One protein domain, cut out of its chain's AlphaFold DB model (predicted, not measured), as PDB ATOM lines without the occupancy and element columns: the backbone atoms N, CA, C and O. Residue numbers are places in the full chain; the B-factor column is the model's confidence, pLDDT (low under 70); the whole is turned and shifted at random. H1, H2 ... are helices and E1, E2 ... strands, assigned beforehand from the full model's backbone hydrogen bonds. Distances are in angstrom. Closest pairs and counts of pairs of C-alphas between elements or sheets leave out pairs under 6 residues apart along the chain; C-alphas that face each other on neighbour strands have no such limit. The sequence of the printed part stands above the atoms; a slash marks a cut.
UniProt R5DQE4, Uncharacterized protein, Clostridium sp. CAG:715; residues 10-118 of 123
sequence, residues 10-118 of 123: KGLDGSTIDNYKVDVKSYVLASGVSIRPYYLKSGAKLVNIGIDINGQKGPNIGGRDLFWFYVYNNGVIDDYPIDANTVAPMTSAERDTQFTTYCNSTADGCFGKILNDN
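What this domain is: This is residues 10 to 118 of the 123 residues of an uncharacterized protein of Clostridium sp. CAG:715 (UniProt R5DQE4). Little of this domain is regular structure: a twisted sheet, the meander E1, E2, E3, each strand antiparallel to the one before, has the helical hairpin of H1 and H2 beyond its edge strand E3, amid long loops. Named elements, three strands then two helices, hold 43 of 109 printed residues, class mixed. It is compact, radius of gyration of the C-alphas 13.3 A, spanning 36 by 29 by 26 A.

How they stand to each other: E1, residues 34 to 42, and E2, residues 45 to 52, form a hairpin, with N 36 and O 50 within hydrogen-bond range at 2.8 A. E2 and E3, residues 66 to 72, form another, with N 49 and O 69 at 2.8 A. H2, residues 110 to 116, only grazes the sheet; its closest C-alphas to E3 are Cys 110 and Phe 67, 6.1 A. H1, residues 92 to 103, touches H2, closest C-alphas Arg 95 and Gly 112, 4.6 A. In H1 and H2 every O i to N i+4 pair is within hydrogen-bond range.

Where its parts are: E1, 23.8 A long, begins at C-alpha 34 (102.687, 4.746, 82.787) and bends by 51 degrees at residue 39. E2 spans 20.5 A, E3 20.0 A, H1 15.1 A. H2 ends at C-alpha 116 (95.578, 1.519, 104.223).

The domain as a whole: The printed part has no cut. Links E2 to E3 and E3 to H1 are long. No printed residue is under 70 in pLDDT.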
ATOM      1  N   LYS A  10      88.732  -2.462  82.770       97.00
ATOM      2  CA  LYS A  10      87.605  -3.149  83.402       97.00
ATOM      3  C   LYS A  10      87.511  -2.717  84.868       97.00
ATOM      4  O   LYS A  10      88.500  -2.837  85.585       97.00
ATOM      5  N   GLY A  11      86.360  -2.225  85.309       96.19
ATOM      6  CA  GLY A  11      86.079  -1.952  86.720       96.19
ATOM      7  C   GLY A  11      86.007  -3.237  87.546       96.19
ATOM      8  O   GLY A  11      85.793  -4.328  87.005       96.19
ATOM      9  N   LEU A  12      86.170  -3.118  88.865       94.75
ATOM     10  CA  LEU A  12      86.054  -4.247  89.795       94.75
ATOM     11  C   LEU A  12      84.638  -4.845  89.786       94.75
ATOM     12  O   LEU A  12      84.473  -6.051  89.946       94.75
ATOM     13  N   ASP A  13      83.627  -4.019  89.507       95.12
ATOM     14  CA  ASP A  13      82.234  -4.437  89.319       95.12
ATOM     15  C   ASP A  13      81.922  -4.969  87.902       95.12
ATOM     16  O   ASP A  13      80.788  -5.345  87.603       95.12
ATOM     17  N   GLY A  14      82.920  -5.020  87.016       94.88
ATOM     18  CA  GLY A  14      82.773  -5.439  85.623       94.88
ATOM     19  C   GLY A  14      82.366  -4.331  84.647       94.88
ATOM     20  O   GLY A  14      82.255  -4.617  83.453       94.88
ATOM     21  N   SER A  15      82.185  -3.093  85.112       95.69
ATOM     22  CA  SER A  15      81.971  -1.920  84.257       95.69
ATOM     23  C   SER A  15      83.187  -1.611  83.369       95.69
ATOM     24  O   SER A  15      84.254  -2.216  83.487       95.69
ATOM     25  N   THR A  16      83.025  -0.676  82.431       96.75
ATOM     26  CA  THR A  16      84.131  -0.146  81.618       96.75
ATOM     27  C   THR A  16      84.508   1.246  82.110       96.75
ATOM     28  O   THR A  16      83.642   2.098  82.279       96.75
ATOM     29  N   ILE A  17      85.806   1.468  82.301       94.56
ATOM     30  CA  ILE A  17      86.414   2.746  82.668       94.56
ATOM     31  C   ILE A  17      87.187   3.263  81.454       94.56
ATOM     32  O   ILE A  17      88.284   2.792  81.148       94.56
ATOM     33  N   ASP A  18      86.617   4.239  80.760       91.06
ATOM     34  CA  ASP A  18      87.204   4.916  79.594       91.06
ATOM     35  C   ASP A  18      87.052   6.451  79.657       91.06
ATOM     36  O   ASP A  18      87.566   7.184  78.813       91.06
ATOM     37  N   ASN A  19      86.402   6.955  80.708       79.75
ATOM     38  CA  ASN A  19      85.998   8.349  80.877       79.75
ATOM     39  C   ASN A  19      86.989   9.189  81.706       79.75
ATOM     40  O   ASN A  19      86.597  10.143  82.381       79.75
ATOM     41  N   TYR A  20      88.283   8.869  81.658       79.44
ATOM     42  CA  TYR A  20      89.334   9.625  82.346       79.44
ATOM     43  C   TYR A  20      90.075  10.561  81.384       79.44
ATOM     44  O   TYR A  20      90.040  10.419  80.162       79.44
ATOM     45  N   LYS A  21      90.767  11.567  81.929       81.62
ATOM     46  CA  LYS A  21      91.501  12.542  81.110       81.62
ATOM     47  C   LYS A  21      92.669  11.884  80.382       81.62
ATOM     48  O   LYS A  21      93.621  11.446  81.027       81.62
ATOM     49  N   VAL A  22      92.595  11.848  79.049       81.94
ATOM     50  CA  VAL A  22      93.585  11.242  78.133       81.94
ATOM     51  C   VAL A  22      94.392  12.260  77.326       81.94
ATOM     52  O   VAL A  22      95.429  11.917  76.766       81.94
ATOM     53  N   ASP A  23      93.967  13.520  77.311       85.12
ATOM     54  CA  ASP A  23      94.554  14.639  76.565       85.12
ATOM     55  C   ASP A  23      95.685  15.363  77.323       85.12
ATOM     56  O   ASP A  23      96.104  16.460  76.957       85.12
ATOM     57  N   VAL A  24      96.226  14.729  78.366       89.25
ATOM     58  CA  VAL A  24      97.319  15.261  79.189       89.25
ATOM     59  C   VAL A  24      98.605  14.488  78.914       89.25
ATOM     60  O   VAL A  24      98.610  13.258  78.774       89.25
ATOM     61  N   LYS A  25      99.730  15.213  78.847       91.81
ATOM     62  CA  LYS A  25     101.044  14.620  78.579       91.81
ATOM     63  C   LYS A  25     101.328  13.487  79.569       91.81
ATOM     64  O   LYS A  25     101.212  13.650  80.778       91.81
ATOM     65  N   SER A  26     101.690  12.341  79.010       93.56
ATOM     66  CA  SER A  26     101.923  11.096  79.733       93.56
ATOM     67  C   SER A  26     103.326  10.581  79.436       93.56
ATOM     68  O   SER A  26     103.912  10.919  78.402       93.56
ATOM     69  N   TYR A  27     103.848   9.761  80.340       93.25
ATOM     70  CA  TYR A  27     105.190   9.204  80.270       93.25
ATOM     71  C   TYR A  27     105.133   7.706  80.543       93.25
ATOM     72  O   TYR A  27     104.319   7.262  81.347       93.25
ATOM     73  N   VAL A  28     106.017   6.950  79.896       94.12
ATOM     74  CA  VAL A  28     106.283   5.548  80.234       94.12
ATOM     75  C   VAL A  28     107.663   5.506  80.863       94.12
ATOM     76  O   VAL A  28     108.635   5.968  80.263       94.12
ATOM     77  N   LEU A  29     107.744   5.005  82.089       93.88
ATOM     78  CA  LEU A  29     109.011   4.782  82.768       93.88
ATOM     79  C   LEU A  29     109.720   3.561  82.177       93.88
ATOM     80  O   LEU A  29     109.091   2.690  81.581       93.88
ATOM     81  N   ALA A  30     111.030   3.448  82.400       93.75
ATOM     82  CA  ALA A  30     111.804   2.282  81.959       93.75
ATOM     83  C   ALA A  30     111.270   0.951  82.527       93.75
ATOM     84  O   ALA A  30     111.458  -0.097  81.916       93.75
ATOM     85  N   SER A  31     110.564   0.994  83.663       92.62
ATOM     86  CA  SER A  31     109.866  -0.155  84.255       92.62
ATOM     87  C   SER A  31     108.619  -0.601  83.480       92.62
ATOM     88  O   SER A  31     108.092  -1.672  83.753       92.62
ATOM     89  N   GLY A  32     108.131   0.197  82.528       91.75
ATOM     90  CA  GLY A  32     106.862  -0.018  81.830       91.75
ATOM     91  C   GLY A  32     105.658   0.665  82.486       91.75
ATOM     92  O   GLY A  32     104.607   0.744  81.856       91.75
ATOM     93  N   VAL A  33     105.822   1.222  83.692       94.81
ATOM     94  CA  VAL A  33     104.774   1.988  84.382       94.81
ATOM     95  C   VAL A  33     104.458   3.256  83.599       94.81
ATOM     96  O   VAL A  33     105.361   4.010  83.224       94.81
ATOM     97  N   SER A  34     103.176   3.518  83.396       95.31
ATOM     98  CA  SER A  34     102.687   4.746  82.787       95.31
ATOM     99  C   SER A  34     102.243   5.746  83.841       95.31
ATOM    100  O   SER A  34     101.552   5.400  84.794       95.31
ATOM    101  N   ILE A  35     102.651   7.002  83.663       95.31
ATOM    102  CA  ILE A  35     102.365   8.097  84.591       95.31
ATOM    103  C   ILE A  35     101.780   9.282  83.826       95.31
ATOM    104  O   ILE A  35     102.309   9.696  82.788       95.31
ATOM    105  N   ARG A  36     100.705   9.860  84.365       94.25
ATOM    106  CA  ARG A  36     100.049  11.064  83.850       94.25
ATOM    107  C   ARG A  36      99.871  12.097  84.964       94.25
ATOM    108  O   ARG A  36      98.869  12.051  85.674       94.25
ATOM    109  N   PRO A  37     100.805  13.047  85.116       94.69
ATOM    110  CA  PRO A  37     100.600  14.184  85.997       94.69
ATOM    111  C   PRO A  37      99.635  15.176  85.342       94.69
ATOM    112  O   PRO A  37      99.874  15.667  84.239       94.69
ATOM    113  N   TYR A  38      98.553  15.493  86.040       94.25
ATOM    114  CA  TYR A  38      97.515  16.408  85.593       94.25
ATOM    115  C   TYR A  38      97.240  17.450  86.678       94.25
ATOM    116  O   TYR A  38      96.623  17.167  87.705       94.25
ATOM    117  N   TYR A  39      97.726  18.673  86.461       94.81
ATOM    118  CA  TYR A  39      97.440  19.790  87.356       94.81
ATOM    119  C   TYR A  39      95.974  20.208  87.213       94.81
ATOM    120  O   TYR A  39      95.570  20.732  86.176       94.81
ATOM    121  N   LEU A  40      95.191  19.986  88.267       93.44
ATOM    122  CA  LEU A  40      93.781  20.353  88.332       93.44
ATOM    123  C   LEU A  40      93.428  20.699  89.777       93.44
ATOM    124  O   LEU A  40      92.909  19.866  90.522       93.44
ATOM    125  N   LYS A  41      93.721  21.935  90.183       94.81
ATOM    126  CA  LYS A  41      93.469  22.403  91.548       94.81
ATOM    127  C   LYS A  41      91.974  22.349  91.900       94.81
ATOM    128  O   LYS A  41      91.147  22.864  91.155       94.81
ATOM    129  N   SER A  42      91.653  21.787  93.064       93.75
ATOM    130  CA  SER A  42      90.331  21.857  93.702       93.75
ATOM    131  C   SER A  42      90.500  21.751  95.217       93.75
ATOM    132  O   SER A  42      91.116  20.796  95.687       93.75
ATOM    133  N   GLY A  43      90.010  22.731  95.981       95.00
ATOM    134  CA  GLY A  43      90.256  22.789  97.425       95.00
ATOM    135  C   GLY A  43      91.756  22.736  97.755       95.00
ATOM    136  O   GLY A  43      92.555  23.478  97.169       95.00
ATOM    137  N   ALA A  44      92.138  21.836  98.666       96.81
ATOM    138  CA  ALA A  44      93.535  21.582  99.025       96.81
ATOM    139  C   ALA A  44      94.283  20.656  98.042       96.81
ATOM    140  O   ALA A  44      95.513  20.633  98.054       96.81
ATOM    141  N   LYS A  45      93.583  19.929  97.165       96.38
ATOM    142  CA  LYS A  45      94.170  19.036  96.155       96.38
ATOM    143  C   LYS A  45      94.700  19.841  94.962       96.38
ATOM    144  O   LYS A  45      93.982  20.658  94.384       96.38
ATOM    145  N   LEU A  46      95.945  19.595  94.555       96.94
ATOM    146  CA  LEU A  46      96.634  20.331  93.487       96.94
ATOM    147  C   LEU A  46      96.774  19.533  92.186       96.94
ATOM    148  O   LEU A  46      96.509  20.061  91.104       96.94
ATOM    149  N   VAL A  47      97.221  18.282  92.285       96.62
ATOM    150  CA  VAL A  47      97.608  17.463  91.128       96.62
ATOM    151  C   VAL A  47      96.952  16.098  91.226       96.62
ATOM    152  O   VAL A  47      97.007  15.462  92.275       96.62
ATOM    153  N   ASN A  48      96.382  15.643  90.117       95.12
ATOM    154  CA  ASN A  48      95.950  14.272  89.922       95.12
ATOM    155  C   ASN A  48      97.084  13.535  89.194       95.12
ATOM    156  O   ASN A  48      97.537  13.997  88.145       95.12
ATOM    157  N   ILE A  49      97.557  12.408  89.710       95.75
ATOM    158  CA  ILE A  49      98.581  11.588  89.062       95.75
ATOM    159  C   ILE A  49      97.963  10.241  88.716       95.75
ATOM    160  O   ILE A  49      97.725   9.423  89.597       95.75
ATOM    161  N   GLY A  50      97.704  10.023  87.430       95.06
ATOM    162  CA  GLY A  50      97.235   8.734  86.940       95.06
ATOM    163  C   GLY A  50      98.418   7.786  86.848       95.06
ATOM    164  O   GLY A  50      99.444   8.158  86.268       95.06
ATOM    165  N   ILE A  51      98.279   6.593  87.412       95.31
ATOM    166  CA  ILE A  51      99.289   5.539  87.379       95.31
ATOM    167  C   ILE A  51      98.671   4.299  86.759       95.31
ATOM    168  O   ILE A  51      97.601   3.881  87.181       95.31
ATOM    169  N   ASP A  52      99.361   3.722  85.781       95.50
ATOM    170  CA  ASP A  52      99.094   2.375  85.289       95.50
ATOM    171  C   ASP A  52     100.374   1.548  85.379       95.50
ATOM    172  O   ASP A  52     101.370   1.860  84.722       95.50
ATOM    173  N   ILE A  53     100.361   0.508  86.210       95.19
ATOM    174  CA  ILE A  53     101.555  -0.301  86.481       95.19
ATOM    175  C   ILE A  53     101.939  -1.248  85.334       95.19
ATOM    176  O   ILE A  53     103.103  -1.640  85.250       95.19
ATOM    177  N   ASN A  54     101.009  -1.564  84.428       93.62
ATOM    178  CA  ASN A  54     101.245  -2.435  83.269       93.62
ATOM    179  C   ASN A  54     101.409  -1.641  81.965       93.62
ATOM    180  O   ASN A  54     101.913  -2.168  80.962       93.62
ATOM    181  N   GLY A  55     100.961  -0.382  81.960       90.38
ATOM    182  CA  GLY A  55     100.794   0.398  80.743       90.38
ATOM    183  C   GLY A  55      99.888  -0.345  79.757       90.38
ATOM    184  O   GLY A  55      98.951  -1.041  80.123       90.38
ATOM    185  N   GLN A  56     100.208  -0.284  78.468       88.19
ATOM    186  CA  GLN A  56      99.361  -0.898  77.435       88.19
ATOM    187  C   GLN A  56      99.329  -2.439  77.429       88.19
ATOM    188  O   GLN A  56      98.579  -3.017  76.645       88.19
ATOM    189  N   LYS A  57     100.167  -3.118  78.224       90.12
ATOM    190  CA  LYS A  57     100.366  -4.575  78.115       90.12
ATOM    191  C   LYS A  57      99.209  -5.395  78.682       90.12
ATOM    192  O   LYS A  57      99.032  -6.540  78.271       90.12
ATOM    193  N   GLY A  58      98.430  -4.820  79.590       89.12
ATOM    194  CA  GLY A  58      97.426  -5.552  80.342       89.12
ATOM    195  C   GLY A  58      98.012  -6.401  81.491       89.12
ATOM    196  O   GLY A  58      99.226  -6.606  81.542       89.12
ATOM    197  N   PRO A  59      97.165  -6.937  82.392       93.56
ATOM    198  CA  PRO A  59      95.730  -6.663  82.486       93.56
ATOM    199  C   PRO A  59      95.443  -5.164  82.679       93.56
ATOM    200  O   PRO A  59      96.317  -4.405  83.095       93.56
ATOM    201  N   ASN A  60      94.260  -4.736  82.231       94.75
ATOM    202  CA  ASN A  60      93.805  -3.345  82.282       94.75
ATOM    203  C   ASN A  60      92.586  -3.284  83.207       94.75
ATOM    204  O   ASN A  60      91.448  -3.209  82.742       94.75
ATOM    205  N   ILE A  61      92.809  -3.391  84.512       95.62
ATOM    206  CA  ILE A  61      91.775  -3.410  85.548       95.62
ATOM    207  C   ILE A  61      91.877  -2.130  86.386       95.62
ATOM    208  O   ILE A  61      92.939  -1.792  86.914       95.62
ATOM    209  N   GLY A  62      90.765  -1.407  86.515       94.81
ATOM    210  CA  GLY A  62      90.662  -0.247  87.399       94.81
ATOM    211  C   GLY A  62      90.815  -0.657  88.860       94.81
ATOM    212  O   GLY A  62      90.349  -1.715  89.272       94.81
ATOM    213  N   GLY A  63      91.543   0.143  89.627       93.19
ATOM    214  CA  GLY A  63      91.866  -0.127  91.023       93.19
ATOM    215  C   GLY A  63      92.936  -1.186  91.256       93.19
ATOM    216  O   GLY A  63      93.397  -1.308  92.384       93.19
ATOM    217  N   ARG A  64      93.386  -1.920  90.235       93.31
ATOM    218  CA  ARG A  64      94.529  -2.848  90.340       93.31
ATOM    219  C   ARG A  64      95.698  -2.384  89.493       93.31
ATOM    220  O   ARG A  64      96.804  -2.220  89.994       93.31
ATOM    221  N   ASP A  65      95.413  -2.132  88.223       95.00
ATOM    222  CA  ASP A  65      96.407  -1.705  87.254       95.00
ATOM    223  C   ASP A  65      96.403  -0.180  87.142       95.00
ATOM    224  O   ASP A  65      97.455   0.434  87.299       95.00
ATOM    225  N   LEU A  66      95.213   0.420  86.963       95.12
ATOM    226  CA  LEU A  66      94.993   1.870  86.913       95.12
ATOM    227  C   LEU A  66      94.427   2.414  88.231       95.12
ATOM    228  O   LEU A  66      93.359   1.990  88.663       95.12
ATOM    229  N   PHE A  67      95.058   3.440  88.793       95.12
ATOM    230  CA  PHE A  67      94.516   4.223  89.912       95.12
ATOM    231  C   PHE A  67      95.087   5.648  89.917       95.12
ATOM    232  O   PHE A  67      96.151   5.913  89.347       95.12
ATOM    233  N   TRP A  68      94.381   6.581  90.559       94.94
ATOM    234  CA  TRP A  68      94.838   7.962  90.741       94.94
ATOM    235  C   TRP A  68      95.414   8.202  92.136       94.94
ATOM    236  O   TRP A  68      94.823   7.826  93.143       94.94
ATOM    237  N   PHE A  69      96.546   8.900  92.185       93.94
ATOM    238  CA  PHE A  69      97.070   9.517  93.401       93.94
ATOM    239  C   PHE A  69      96.846  11.023  93.362       93.94
ATOM    240  O   PHE A  69      96.931  11.645  92.300       93.94
ATOM    241  N   TYR A  70      96.646  11.632  94.523       97.12
ATOM    242  CA  TYR A  70      96.322  13.044  94.626       97.12
ATOM    243  C   TYR A  70      97.330  13.780  95.494       97.12
ATOM    244  O   TYR A  70      97.511  13.455  96.661       97.12
ATOM    245  N   VAL A  71      97.991  14.788  94.925       97.94
ATOM    246  CA  VAL A  71      98.966  15.617  95.648       97.94
ATOM    247  C   VAL A  71      98.253  16.827  96.234       97.94
ATOM    248  O   VAL A  71      97.685  17.633  95.489       97.94
ATOM    249  N   TYR A  72      98.305  16.972  97.552       98.19
ATOM    250  CA  TYR A  72      97.705  18.077  98.292       98.19
ATOM    251  C   TYR A  72      98.699  19.227  98.500       98.19
ATOM    252  O   TYR A  72      99.912  19.087  98.338       98.19
ATOM    253  N   ASN A  73      98.181  20.408  98.835       97.12
ATOM    254  CA  ASN A  73      98.948  21.649  98.972       97.12
ATOM    255  C   ASN A  73      99.967  21.655 100.121       97.12
ATOM    256  O   ASN A  73     100.849  22.510 100.142       97.12
ATOM    257  N   ASN A  74      99.875  20.694 101.034       97.31
ATOM    258  CA  ASN A  74     100.852  20.430 102.083       97.31
ATOM    259  C   ASN A  74     101.901  19.375 101.678       97.31
ATOM    260  O   ASN A  74     102.677  18.933 102.521       97.31
ATOM    261  N   GLY A  75     101.926  18.961 100.407       96.44
ATOM    262  CA  GLY A  75     102.879  17.993  99.862       96.44
ATOM    263  C   GLY A  75     102.528  16.529 100.133       96.44
ATOM    264  O   GLY A  75     103.236  15.646  99.652       96.44
ATOM    265  N   VAL A  76     101.447  16.253 100.867       97.94
ATOM    266  CA  VAL A  76     100.996  14.885 101.136       97.94
ATOM    267  C   VAL A  76     100.323  14.311  99.891       97.94
ATOM    268  O   VAL A  76      99.556  14.995  99.210       97.94
ATOM    269  N   ILE A  77     100.620  13.046  99.603       97.81
ATOM    270  CA  ILE A  77      99.923  12.259  98.590       97.81
ATOM    271  C   ILE A  77      98.860  11.429  99.298       97.81
ATOM    272  O   ILE A  77      99.176  10.690 100.229       97.81
ATOM    273  N   ASP A  78      97.617  11.555  98.857       97.62
ATOM    274  CA  ASP A  78      96.482  10.807  99.390       97.62
ATOM    275  C   ASP A  78      95.483  10.488  98.268       97.62
ATOM    276  O   ASP A  78      95.799  10.639  97.084       97.62
ATOM    277  N   ASP A  79      94.301   9.998  98.623       96.50
ATOM    278  CA  ASP A  79      93.251   9.613  97.683       96.50
ATOM    279  C   ASP A  79      92.362  10.793  97.232       96.50
ATOM    280  O   ASP A  79      92.566  11.954  97.615       96.50
ATOM    281  N   TYR A  80      91.377  10.483  96.387       94.88
ATOM    282  CA  TYR A  80      90.380  11.411  95.873       94.88
ATOM    283  C   TYR A  80      89.680  12.137  97.032       94.88
ATOM    284  O   TYR A  80      89.238  11.469  97.971       94.88
ATOM    285  N   PRO A  81      89.568  13.479  97.000       95.06
ATOM    286  CA  PRO A  81      88.938  14.228  98.080       95.06
ATOM    287  C   PRO A  81      87.461  13.850  98.245       95.06
ATOM    288  O   PRO A  81      86.752  13.642  97.260       95.06
ATOM    289  N   ILE A  82      86.995  13.804  99.492       95.06
ATOM    290  CA  ILE A  82      85.592  13.534  99.841       95.06
ATOM    291  C   ILE A  82      84.717  14.718  99.411       95.06
ATOM    292  O   ILE A  82      83.630  14.554  98.864       95.06
ATOM    293  N   ASP A  83      85.221  15.930  99.639       92.94
ATOM    294  CA  ASP A  83      84.576  17.196  99.315       92.94
ATOM    295  C   ASP A  83      85.605  18.322  99.069       92.94
ATOM    296  O   ASP A  83      86.821  18.118  99.067       92.94
ATOM    297  N   ALA A  84      85.123  19.551  98.864       89.31
ATOM    298  CA  ALA A  84      85.977  20.715  98.615       89.31
ATOM    299  C   ALA A  84      86.844  21.145  99.820       89.31
ATOM    300  O   ALA A  84      87.800  21.901  99.631       89.31
ATOM    301  N   ASN A  85      86.518  20.684 101.032       92.81
ATOM    302  CA  ASN A  85      87.207  21.019 102.278       92.81
ATOM    303  C   ASN A  85      88.203  19.937 102.714       92.81
ATOM    304  O   ASN A  85      88.937  20.141 103.680       92.81
ATOM    305  N   THR A  86      88.246  18.805 102.010       95.81
ATOM    306  CA  THR A  86      89.140  17.692 102.324       95.81
ATOM    307  C   THR A  86      90.603  18.139 102.291       95.81
ATOM    308  O   THR A  86      91.073  18.744 101.323       95.81
ATOM    309  N   VAL A  87      91.333  17.803 103.354       96.31
ATOM    310  CA  VAL A  87      92.780  17.995 103.496       96.31
ATOM    311  C   VAL A  87      93.447  16.643 103.725       96.31
ATOM    312  O   VAL A  87      92.848  15.745 104.306       96.31
ATOM    313  N   ALA A  88      94.693  16.499 103.281       97.38
ATOM    314  CA  ALA A  88      95.492  15.308 103.549       97.38
ATOM    315  C   ALA A  88      96.382  15.500 104.799       97.38
ATOM    316  O   ALA A  88      96.771  16.634 105.086       97.38
ATOM    317  N   PRO A  89      96.775  14.433 105.517       97.88
ATOM    318  CA  PRO A  89      96.367  13.055 105.281       97.88
ATOM    319  C   PRO A  89      94.917  12.818 105.711       97.88
ATOM    320  O   PRO A  89      94.490  13.286 106.763       97.88
ATOM    321  N   MET A  90      94.192  12.051 104.907       97.88
ATOM    322  CA  MET A  90      92.899  11.497 105.284       97.88
ATOM    323  C   MET A  90      93.088  10.356 106.287       97.88
ATOM    324  O   MET A  90      94.126   9.685 106.333       97.88
ATOM    325  N   THR A  91      92.066  10.122 107.098       98.12
ATOM    326  CA  THR A  91      91.989   8.967 107.991       98.12
ATOM    327  C   THR A  91      91.736   7.680 107.206       98.12
ATOM    328  O   THR A  91      91.255   7.691 106.071       98.12
ATOM    329  N   SER A  92      92.017   6.530 107.823       97.81
ATOM    330  CA  SER A  92      91.738   5.237 107.192       97.81
ATOM    331  C   SER A  92      90.255   5.049 106.866       97.81
ATOM    332  O   SER A  92      89.941   4.590 105.775       97.81
ATOM    333  N   ALA A  93      89.351   5.484 107.749       98.06
ATOM    334  CA  ALA A  93      87.906   5.371 107.535       98.06
ATOM    335  C   ALA A  93      87.413   6.226 106.355       98.06
ATOM    336  O   ALA A  93      86.554   5.797 105.584       98.06
ATOM    337  N   GLU A  94      87.973   7.423 106.187       97.94
ATOM    338  CA  GLU A  94      87.682   8.292 105.045       97.94
ATOM    339  C   GLU A  94      88.131   7.650 103.730       97.94
ATOM    340  O   GLU A  94      87.353   7.575 102.780       97.94
ATOM    341  N   ARG A  95      89.345   7.094 103.695       97.75
ATOM    342  CA  ARG A  95      89.860   6.353 102.533       97.75
ATOM    343  C   ARG A  95      89.015   5.122 102.202       97.75
ATOM    344  O   ARG A  95      88.693   4.907 101.039       97.75
ATOM    345  N   ASP A  96      88.606   4.346 103.203       96.75
ATOM    346  CA  ASP A  96      87.754   3.168 102.992       96.75
ATOM    347  C   ASP A  96      86.349   3.558 102.486       96.75
ATOM    348  O   ASP A  96      85.742   2.847 101.676       96.75
ATOM    349  N   THR A  97      85.847   4.723 102.909       96.75
ATOM    350  CA  THR A  97      84.601   5.301 102.387       96.75
ATOM    351  C   THR A  97      84.756   5.679 100.912       96.75
ATOM    352  O   THR A  97      83.918   5.293 100.092       96.75
ATOM    353  N   GLN A  98      85.844   6.366 100.545       96.75
ATOM    354  CA  GLN A  98      86.140   6.718  99.149       96.75
ATOM    355  C   GLN A  98      86.310   5.472  98.271       96.75
ATOM    356  O   GLN A  98      85.752   5.419  97.175       96.75
ATOM    357  N   PHE A  99      86.985   4.439  98.776       96.56
ATOM    358  CA  PHE A  99      87.124   3.149  98.102       96.56
ATOM    359  C   PHE A  99      85.777   2.521  97.768       96.56
ATOM    360  O   PHE A  99      85.502   2.230  96.603       96.56
ATOM    361  N   THR A 100      84.912   2.376  98.771       95.69
ATOM    362  CA  THR A 100      83.583   1.776  98.594       95.69
ATOM    363  C   THR A 100      82.718   2.589  97.627       95.69
ATOM    364  O   THR A 100      81.937   2.022  96.863       95.69
ATOM    365  N   THR A 101      82.877   3.915  97.639       95.94
ATOM    366  CA  THR A 101      82.077   4.839  96.827       95.94
ATOM    367  C   THR A 101      82.507   4.862  95.361       95.94
ATOM    368  O   THR A 101      81.648   4.903  94.482       95.94
ATOM    369  N   TYR A 102      83.816   4.836  95.083       95.38
ATOM    370  CA  TYR A 102      84.346   5.164  93.755       95.38
ATOM    371  C   TYR A 102      85.140   4.039  93.084       95.38
ATOM    372  O   TYR A 102      85.033   3.879  91.866       95.38
ATOM    373  N   CYS A 103      85.906   3.238  93.829       95.38
ATOM    374  CA  CYS A 103      86.918   2.364  93.223       95.38
ATOM    375  C   CYS A 103      86.329   1.207  92.396       95.38
ATOM    376  O   CYS A 103      86.983   0.657  91.513       95.38
ATOM    377  N   ASN A 104      85.069   0.843  92.641       93.75
ATOM    378  CA  ASN A 104      84.428  -0.262  91.929       93.75
ATOM    379  C   ASN A 104      84.292  -0.018  90.420       93.75
ATOM    380  O   ASN A 104      84.453  -0.952  89.634       93.75
ATOM    381  N   SER A 105      84.023   1.225  90.021       93.00
ATOM    382  CA  SER A 105      83.700   1.599  88.638       93.00
ATOM    383  C   SER A 105      84.473   2.815  88.138       93.00
ATOM    384  O   SER A 105      84.205   3.321  87.050       93.00
ATOM    385  N   THR A 106      85.442   3.300  88.913       92.62
ATOM    386  CA  THR A 106      86.329   4.405  88.538       92.62
ATOM    387  C   THR A 106      87.765   4.087  88.955       92.62
ATOM    388  O   THR A 106      88.023   3.119  89.663       92.62
ATOM    389  N   ALA A 107      88.719   4.907  88.515       91.31
ATOM    390  CA  ALA A 107      90.104   4.828  88.983       91.31
ATOM    391  C   ALA A 107      90.361   5.675  90.252       91.31
ATOM    392  O   ALA A 107      91.502   5.757  90.716       91.31
ATOM    393  N   ASP A 108      89.320   6.322  90.779       94.31
ATOM    394  CA  ASP A 108      89.347   7.161  91.975       94.31
ATOM    395  C   ASP A 108      88.946   6.351  93.211       94.31
ATOM    396  O   ASP A 108      88.231   5.355  93.107       94.31
ATOM    397  N   GLY A 109      89.412   6.747  94.397       95.06
ATOM    398  CA  GLY A 109      89.087   6.045  95.645       95.06
ATOM    399  C   GLY A 109      89.884   4.752  95.866       95.06
ATOM    400  O   GLY A 109      89.773   4.114  96.907       95.06
ATOM    401  N   CYS A 110      90.676   4.310  94.888       95.69
ATOM    402  CA  CYS A 110      91.421   3.057  94.990       95.69
ATOM    403  C   CYS A 110      92.709   3.199  95.804       95.69
ATOM    404  O   CYS A 110      93.090   2.295  96.549       95.69
ATOM    405  N   PHE A 111      93.401   4.333  95.665       96.69
ATOM    406  CA  PHE A 111      94.714   4.506  96.277       96.69
ATOM    407  C   PHE A 111      94.656   4.528  97.799       96.69
ATOM    408  O   PHE A 111      95.528   3.953  98.447       96.69
ATOM    409  N   GLY A 112      93.626   5.140  98.380       96.50
ATOM    410  CA  GLY A 112      93.456   5.209  99.823       96.50
ATOM    411  C   GLY A 112      93.376   3.817 100.440       96.50
ATOM    412  O   GLY A 112      93.992   3.574 101.478       96.50
ATOM    413  N   LYS A 113      92.708   2.877  99.757       96.12
ATOM    414  CA  LYS A 113      92.646   1.478 100.185       96.12
ATOM    415  C   LYS A 113      93.999   0.780 100.085       96.12
ATOM    416  O   LYS A 113      94.422   0.150 101.048       96.12
ATOM    417  N   ILE A 114      94.713   0.951  98.971       95.50
ATOM    418  CA  ILE A 114      96.079   0.422  98.790       95.50
ATOM    419  C   ILE A 114      97.010   0.945  99.893       95.50
ATOM    420  O   ILE A 114      97.807   0.188 100.445       95.50
ATOM    421  N   LEU A 115      96.900   2.231 100.233       95.62
ATOM    422  CA  LEU A 115      97.688   2.863 101.285       95.62
ATOM    423  C   LEU A 115      97.337   2.305 102.673       95.62
ATOM    424  O   LEU A 115      98.246   1.988 103.439       95.62
ATOM    425  N   ASN A 116      96.045   2.145 102.982       97.00
ATOM    426  CA  ASN A 116      95.578   1.519 104.223       97.00
ATOM    427  C   ASN A 116      96.062   0.061 104.353       97.00
ATOM    428  O   ASN A 116      96.421  -0.373 105.446       97.00
ATOM    429  N   ASP A 117      96.132  -0.667 103.238       96.62
ATOM    430  CA  ASP A 117      96.471  -2.093 103.196       96.62
ATOM    431  C   ASP A 117      97.976  -2.352 102.993       96.62
ATOM    432  O   ASP A 117      98.382  -3.441 102.586       96.62
ATOM    433  N   ASN A 118      98.839  -1.368 103.275       95.12
ATOM    434  CA  ASN A 118     100.297  -1.475 103.124       95.12
ATOM    435  C   ASN A 118     100.726  -1.971 101.732       95.12
ATOM    436  O   ASN A 118     101.587  -2.846 101.606       95.12
TER     437      ASN A 118